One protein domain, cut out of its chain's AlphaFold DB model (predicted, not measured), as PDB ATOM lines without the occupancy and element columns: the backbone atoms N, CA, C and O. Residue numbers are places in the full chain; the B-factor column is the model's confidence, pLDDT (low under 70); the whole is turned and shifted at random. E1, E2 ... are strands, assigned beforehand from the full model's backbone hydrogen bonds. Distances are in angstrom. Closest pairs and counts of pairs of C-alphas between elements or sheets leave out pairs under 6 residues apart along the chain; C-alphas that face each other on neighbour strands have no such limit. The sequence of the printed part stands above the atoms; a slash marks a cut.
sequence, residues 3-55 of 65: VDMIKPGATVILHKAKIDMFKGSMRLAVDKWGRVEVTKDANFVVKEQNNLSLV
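AT A GLANCE: This is residues 3 to 55 of the 65 residues of an uncharacterized protein of Vitis vinifera (UniProt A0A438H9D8). With little regular structure, the model is a loose open loop: the hairpin E2 and E3 and the two-stranded pair E1 and E4 make an arch, and residues 39 to 55 sweep back towards the hairpin. The 53 printed residues hold four named strands, E1 to E4 in order, in two antiparallel sheets, and no named helix; the class is all strand, with 18 residues in named elements. The whole is loose, radius of gyration of the C-alphas 12.5 A, spanning 33 by 30 by 17 A.

IN THESE COORDINATES: E2 is residues 18 to 22, 12.4 A; E3 is 25 to 29, 12.7 A. E1 is 12 to 15, from C-alpha 12 at (-46.596, -1.589, 41.900); E4 is 35 to 38, ending at C-alpha 38, (-50.750, 0.064, 41.699).

HOW THE PARTS SIT: E2 and E3 form an antiparallel hairpin at 142 degrees, with N 20 and O 27 2.8 A apart, within hydrogen-bond range. E1 runs on into E2 at 96 degrees across a break of 2 residues. E1 and E4 are antiparallel at 158 degrees, N 13 and O 37 2.8 A apart, within hydrogen-bond range. E1 and E3 are apart.

THE WHOLE: The farthest C-alphas, of Lys 23 and Lys 40, are 33.7 A apart. The printed part has no cut, and its three links are tight. Residues 44 to 50 stand free. Residue 3 is under pLDDT 70.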
ATOM      1  N   VAL A   3     -53.413 -10.883  39.692       62.25
ATOM      2  CA  VAL A   3     -52.771 -11.031  38.375       62.25
ATOM      3  C   VAL A   3     -53.159  -9.923  37.390       62.25
ATOM      4  O   VAL A   3     -52.310  -9.472  36.633       62.25
ATOM      5  N   ASP A   4     -54.394  -9.419  37.433       72.19
ATOM      6  CA  ASP A   4     -54.861  -8.403  36.477       72.19
ATOM      7  C   ASP A   4     -54.201  -7.028  36.706       72.19
ATOM      8  O   ASP A   4     -54.207  -6.175  35.816       72.19
ATOM      9  N   MET A   5     -53.638  -6.811  37.902       73.81
ATOM     10  CA  MET A   5     -52.963  -5.571  38.305       73.81
ATOM     11  C   MET A   5     -51.468  -5.569  37.961       73.81
ATOM     12  O   MET A   5     -50.880  -4.500  37.820       73.81
ATOM     13  N   ILE A   6     -50.849  -6.745  37.816       84.12
ATOM     14  CA  ILE A   6     -49.413  -6.895  37.552       84.12
ATOM     15  C   ILE A   6     -49.226  -7.134  36.052       84.12
ATOM     16  O   ILE A   6     -49.113  -8.265  35.583       84.12
ATOM     17  N   LYS A   7     -49.235  -6.043  35.288       87.94
ATOM     18  CA  LYS A   7     -48.969  -6.053  33.844       87.94
ATOM     19  C   LYS A   7     -47.530  -5.612  33.565       87.94
ATOM     20  O   LYS A   7     -46.997  -4.810  34.334       87.94
ATOM     21  N   PRO A   8     -46.901  -6.075  32.467       89.44
ATOM     22  CA  PRO A   8     -45.608  -5.547  32.041       89.44
ATOM     23  C   PRO A   8     -45.642  -4.015  31.941       89.44
ATOM     24  O   PRO A   8     -46.587  -3.454  31.391       89.44
ATOM     25  N   GLY A   9     -44.632  -3.348  32.501       88.88
ATOM     26  CA  GLY A   9     -44.523  -1.884  32.521       88.88
ATOM     27  C   GLY A   9     -45.300  -1.170  33.634       88.88
ATOM     28  O   GLY A   9     -45.078   0.018  33.842       88.88
ATOM     29  N   ALA A  10     -46.170  -1.854  34.385       91.25
ATOM     30  CA  ALA A  10     -46.851  -1.243  35.526       91.25
ATOM     31  C   ALA A  10     -45.907  -1.093  36.731       91.25
ATOM     32  O   ALA A  10     -45.134  -2.002  37.045       91.25
ATOM     33  N   THR A  11     -46.027   0.021  37.457       93.81
ATOM     34  CA  THR A  11     -45.343   0.205  38.744       93.81
ATOM     35  C   THR A  11     -46.279  -0.188  39.885       93.81
ATOM     36  O   THR A  11     -47.398   0.320  39.998       93.81
ATOM     37  N   VAL A  12     -45.823  -1.098  40.751       92.75
ATOM     38  CA  VAL A  12     -46.596  -1.589  41.900       92.75
ATOM     39  C   VAL A  12     -45.779  -1.550  43.188       92.75
ATOM     40  O   VAL A  12     -44.566  -1.751  43.180       92.75
ATOM     41  N   ILE A  13     -46.463  -1.328  44.308       93.25
ATOM     42  CA  ILE A  13     -45.930  -1.447  45.665       93.25
ATOM     43  C   ILE A  13     -46.507  -2.718  46.288       93.25
ATOM     44  O   ILE A  13     -47.724  -2.925  46.302       93.25
ATOM     45  N   LEU A  14     -45.633  -3.573  46.816       93.38
ATOM     46  CA  LEU A  14     -46.015  -4.788  47.530       93.38
ATOM     47  C   LEU A  14     -45.887  -4.550  49.037       93.38
ATOM     48  O   LEU A  14     -44.788  -4.393  49.566       93.38
ATOM     49  N   HIS A  15     -47.017  -4.536  49.738       94.88
ATOM     50  CA  HIS A  15     -47.077  -4.373  51.190       94.88
ATOM     51  C   HIS A  15     -47.117  -5.731  51.879       94.88
ATOM     52  O   HIS A  15     -47.895  -6.604  51.486       94.88
ATOM     53  N   LYS A  16     -46.322  -5.883  52.947       93.50
ATOM     54  CA  LYS A  16     -46.159  -7.148  53.691       93.50
ATOM     55  C   LYS A  16     -45.767  -8.317  52.777       93.50
ATOM     56  O   LYS A  16     -46.228  -9.442  52.952       93.50
ATOM     57  N   ALA A  17     -44.940  -8.028  51.775       94.19
ATOM     58  CA  ALA A  17     -44.303  -9.062  50.980       94.19
ATOM     59  C   ALA A  17     -43.271  -9.808  51.831       94.19
ATOM     60  O   ALA A  17     -42.700  -9.253  52.774       94.19
ATOM     61  N   LYS A  18     -43.025 -11.062  51.475       92.81
ATOM     62  CA  LYS A  18     -42.016 -11.912  52.096       92.81
ATOM     63  C   LYS A  18     -41.055 -12.434  51.044       92.81
ATOM     64  O   LYS A  18     -41.391 -12.505  49.861       92.81
ATOM     65  N   ILE A  19     -39.878 -12.826  51.504       93.12
ATOM     66  CA  ILE A  19     -38.949 -13.609  50.703       93.12
ATOM     67  C   ILE A  19     -39.239 -15.083  50.952       93.12
ATOM     68  O   ILE A  19     -39.350 -15.511  52.098       93.12
ATOM     69  N   ASP A  20     -39.385 -15.830  49.868       92.06
ATOM     70  CA  ASP A  20     -39.543 -17.276  49.876       92.06
ATOM     71  C   ASP A  20     -38.300 -17.922  49.257       92.06
ATOM     72  O   ASP A  20     -37.811 -17.473  48.216       92.06
ATOM     73  N   MET A  21     -37.777 -18.959  49.910       90.81
ATOM     74  CA  MET A  21     -36.632 -19.715  49.407       90.81
ATOM     75  C   MET A  21     -37.139 -20.843  48.522       90.81
ATOM     76  O   MET A  21     -37.782 -21.783  48.984       90.81
ATOM     77  N   PHE A  22     -36.806 -20.781  47.238       87.75
ATOM     78  CA  PHE A  22     -37.205 -21.783  46.265       87.75
ATOM     79  C   PHE A  22     -35.979 -22.362  45.565       87.75
ATOM     80  O   PHE A  22     -35.339 -21.688  44.761       87.75
ATOM     81  N   LYS A  23     -35.681 -23.638  45.843       88.75
ATOM     82  CA  LYS A  23     -34.567 -24.392  45.238       88.75
ATOM     83  C   LYS A  23     -33.215 -23.659  45.313       88.75
ATOM     84  O   LYS A  23     -32.502 -23.592  44.323       88.75
ATOM     85  N   GLY A  24     -32.887 -23.089  46.472       87.38
ATOM     86  CA  GLY A  24     -31.636 -22.349  46.680       87.38
ATOM     87  C   GLY A  24     -31.680 -20.884  46.236       87.38
ATOM     88  O   GLY A  24     -30.787 -20.131  46.595       87.38
ATOM     89  N   SER A  25     -32.730 -20.429  45.549       91.12
ATOM     90  CA  SER A  25     -32.866 -19.027  45.135       91.12
ATOM     91  C   SER A  25     -33.970 -18.303  45.897       91.12
ATOM     92  O   SER A  25     -35.018 -18.871  46.210       91.12
ATOM     93  N   MET A  26     -33.762 -17.015  46.162       93.38
ATOM     94  CA  MET A  26     -34.765 -16.155  46.789       93.38
ATOM     95  C   MET A  26     -35.815 -15.684  45.780       93.38
ATOM     96  O   MET A  26     -35.488 -15.321  44.652       93.38
ATOM     97  N   ARG A  27     -37.082 -15.625  46.197       93.44
ATOM     98  CA  ARG A  27     -38.185 -15.045  45.416       93.44
ATOM     99  C   ARG A  27     -39.023 -14.112  46.276       93.44
ATOM    100  O   ARG A  27     -39.289 -14.404  47.436       93.44
ATOM    101  N   LEU A  28     -39.475 -13.003  45.700       93.00
ATOM    102  CA  LEU A  28     -40.410 -12.092  46.359       93.00
ATOM    103  C   LEU A  28     -41.845 -12.592  46.163       93.00
ATOM    104  O   LEU A  28     -42.278 -12.810  45.031       93.00
ATOM    105  N   ALA A  29     -42.587 -12.749  47.255       91.75
ATOM    106  CA  ALA A  29     -43.956 -13.249  47.240       91.75
ATOM    107  C   ALA A  29     -44.867 -12.421  48.152       91.75
ATOM    108  O   ALA A  29     -44.435 -11.841  49.147       91.75
ATOM    109  N   VAL A  30     -46.158 -12.400  47.833       91.44
ATOM    110  CA  VAL A  30     -47.207 -11.794  48.661       91.44
ATOM    111  C   VAL A  30     -48.195 -12.895  49.016       91.44
ATOM    112  O   VAL A  30     -48.675 -13.597  48.127       91.44
ATOM    113  N   ASP A  31     -48.473 -13.080  50.304       89.56
ATOM    114  CA  ASP A  31     -49.452 -14.067  50.764       89.56
ATOM    115  C   ASP A  31     -50.808 -13.427  51.097       89.56
ATOM    116  O   ASP A  31     -51.052 -12.258  50.801       89.56
ATOM    117  N   LYS A  32     -51.710 -14.202  51.711       87.00
ATOM    118  CA  LYS A  32     -53.083 -13.779  52.028       87.00
ATOM    119  C   LYS A  32     -53.185 -12.531  52.916       87.00
ATOM    120  O   LYS A  32     -54.260 -11.945  52.988       87.00
ATOM    121  N   TRP A  33     -52.114 -12.156  53.617       88.19
ATOM    122  CA  TRP A  33     -52.089 -10.978  54.488       88.19
ATOM    123  C   TRP A  33     -51.435  -9.758  53.844       88.19
ATOM    124  O   TRP A  33     -51.509  -8.660  54.406       88.19
ATOM    125  N   GLY A  34     -50.779  -9.943  52.700       90.25
ATOM    126  CA  GLY A  34     -50.153  -8.870  51.950       90.25
ATOM    127  C   GLY A  34     -51.084  -8.233  50.923       90.25
ATOM    128  O   GLY A  34     -52.161  -8.742  50.607       90.25
ATOM    129  N   ARG A  35     -50.676  -7.066  50.421       91.00
ATOM    130  CA  ARG A  35     -51.459  -6.269  49.468       91.00
ATOM    131  C   ARG A  35     -50.572  -5.781  48.332       91.00
ATOM    132  O   ARG A  35     -49.450  -5.347  48.564       91.00
ATOM    133  N   VAL A  36     -51.117  -5.807  47.122       91.56
ATOM    134  CA  VAL A  36     -50.524  -5.189  45.932       91.56
ATOM    135  C   VAL A  36     -51.237  -3.868  45.677       91.56
ATOM    136  O   VAL A  36     -52.468  -3.818  45.674       91.56
ATOM    137  N   GLU A  37     -50.475  -2.801  45.485       90.94
ATOM    138  CA  GLU A  37     -50.988  -1.468  45.193       90.94
ATOM    139  C   GLU A  37     -50.371  -0.950  43.898       90.94
ATOM    140  O   GLU A  37     -49.152  -0.880  43.772       90.94
ATOM    141  N   VAL A  38     -51.208  -0.592  42.929       90.44
ATOM    142  CA  VAL A  38     -50.750   0.064  41.699       90.44
ATOM    143  C   VAL A  38     -50.477   1.528  42.009       90.44
ATOM    144  O   VAL A  38     -51.290   2.190  42.652       90.44
ATOM    145  N   THR A  39     -49.342   2.032  41.542       92.12
ATOM    146  CA  THR A  39     -48.933   3.420  41.747       92.12
ATOM    147  C   THR A  39     -48.583   4.080  40.413       92.12
ATOM    148  O   THR A  39     -48.658   3.463  39.350       92.12
ATOM    149  N   LYS A  40     -48.244   5.367  40.474       92.00
ATOM    150  CA  LYS A  40     -47.667   6.107  39.352       92.00
ATOM    151  C   LYS A  40     -46.295   5.534  38.994       92.00
ATOM    152  O   LYS A  40     -45.689   4.818  39.790       92.00
ATOM    153  N   ASP A  41     -45.800   5.903  37.823       91.75
ATOM    154  CA  ASP A  41     -44.507   5.440  37.332       91.75
ATOM    155  C   ASP A  41     -43.376   5.711  38.330       91.75
ATOM    156  O   ASP A  41     -43.293   6.772  38.961       91.75
ATOM    157  N   ALA A  42     -42.500   4.719  38.479       91.44
ATOM    158  CA  ALA A  42     -41.320   4.834  39.313       91.44
ATOM    159  C   ALA A  42     -40.399   5.944  38.791       91.44
ATOM    160  O   ALA A  42     -40.051   5.986  37.614       91.44
ATOM    161  N   ASN A  43     -39.910   6.797  39.691       93.62
ATOM    162  CA  ASN A  43     -38.913   7.819  39.358       93.62
ATOM    163  C   ASN A  43     -37.472   7.263  39.369       93.62
ATOM    164  O   ASN A  43     -36.519   7.969  39.695       93.62
ATOM    165  N   PHE A  44     -37.310   5.965  39.109       93.38
ATOM    166  CA  PHE A  44     -36.021   5.284  39.114       93.38
ATOM    167  C   PHE A  44     -35.956   4.236  38.008       93.38
ATOM    168  O   PHE A  44     -36.960   3.641  37.624       93.38
ATOM    169  N   VAL A  45     -34.741   3.989  37.522       93.94
ATOM    170  CA  VAL A  45     -34.478   2.955  36.519       93.94
ATOM    171  C   VAL A  45     -34.228   1.626  37.223       93.94
ATOM    172  O   VAL A  45     -33.402   1.536  38.135       93.94
ATOM    173  N   VAL A  46     -34.936   0.583  36.793       92.81
ATOM    174  CA  VAL A  46     -34.744  -0.780  37.297       92.81
ATOM    175  C   VAL A  46     -33.381  -1.304  36.844       92.81
ATOM    176  O   VAL A  46     -33.036  -1.258  35.666       92.81
ATOM    177  N   LYS A  47     -32.593  -1.837  37.783       95.56
ATOM    178  CA  LYS A  47     -31.310  -2.489  37.486       95.56
ATOM    179  C   LYS A  47     -31.535  -3.949  37.100       95.56
ATOM    180  O   LYS A  47     -31.303  -4.840  37.911       95.56
ATOM    181  N   GLU A  48     -31.966  -4.192  35.866       92.19
ATOM    182  CA  GLU A  48     -32.325  -5.538  35.376       92.19
ATOM    183  C   GLU A  48     -31.187  -6.568  35.493       92.19
ATOM    184  O   GLU A  48     -31.441  -7.755  35.676       92.19
ATOM    185  N   GLN A  49     -29.930  -6.114  35.463       93.81
ATOM    186  CA  GLN A  49     -28.748  -6.973  35.601       93.81
ATOM    187  C   GLN A  49     -28.523  -7.494  37.031       93.81
ATOM    188  O   GLN A  49     -27.779  -8.448  37.228       93.81
ATOM    189  N   ASN A  50     -29.153  -6.887  38.041       92.81
ATOM    190  CA  ASN A  50     -29.011  -7.290  39.441       92.81
ATOM    191  C   ASN A  50     -30.187  -8.170  39.888       92.81
ATOM    192  O   ASN A  50     -30.960  -7.807  40.779       92.81
ATOM    193  N   ASN A  51     -30.355  -9.316  39.232       92.06
ATOM    194  CA  ASN A  51     -31.457 -10.227  39.514       92.06
ATOM    195  C   ASN A  51     -31.108 -11.206  40.648       92.06
ATOM    196  O   ASN A  51     -30.525 -12.264  40.419       92.06
ATOM    197  N   LEU A  52     -31.539 -10.881  41.869       90.94
ATOM    198  CA  LEU A  52     -31.321 -11.716  43.060       90.94
ATOM    199  C   LEU A  52     -32.008 -13.088  42.991       90.94
ATOM    200  O   LEU A  52     -31.625 -13.996  43.720       90.94
ATOM    201  N   SER A  53     -33.005 -13.262  42.117       90.50
ATOM    202  CA  SER A  53     -33.680 -14.558  41.953       90.50
ATOM    203  C   SER A  53     -32.864 -15.562  41.136       90.50
ATOM    204  O   SER A  53     -33.232 -16.731  41.093       90.50
ATOM    205  N   LEU A  54     -31.792 -15.113  40.471       90.12
ATOM    206  CA  LEU A  54     -30.829 -15.976  39.777       90.12
ATOM    207  C   LEU A  54     -29.624 -16.334  40.653       90.12
ATOM    208  O   LEU A  54     -28.784 -17.125  40.237       90.12
ATOM    209  N   VAL A  55     -29.523 -15.741  41.843       90.88
ATOM    210  CA  VAL A  55     -28.453 -16.048  42.788       90.88
ATOM    211  C   VAL A  55     -28.852 -17.289  43.579       90.88
ATOM    212  O   VAL A  55     -29.958 -17.370  44.121       90.88
TER     213      VAL A  55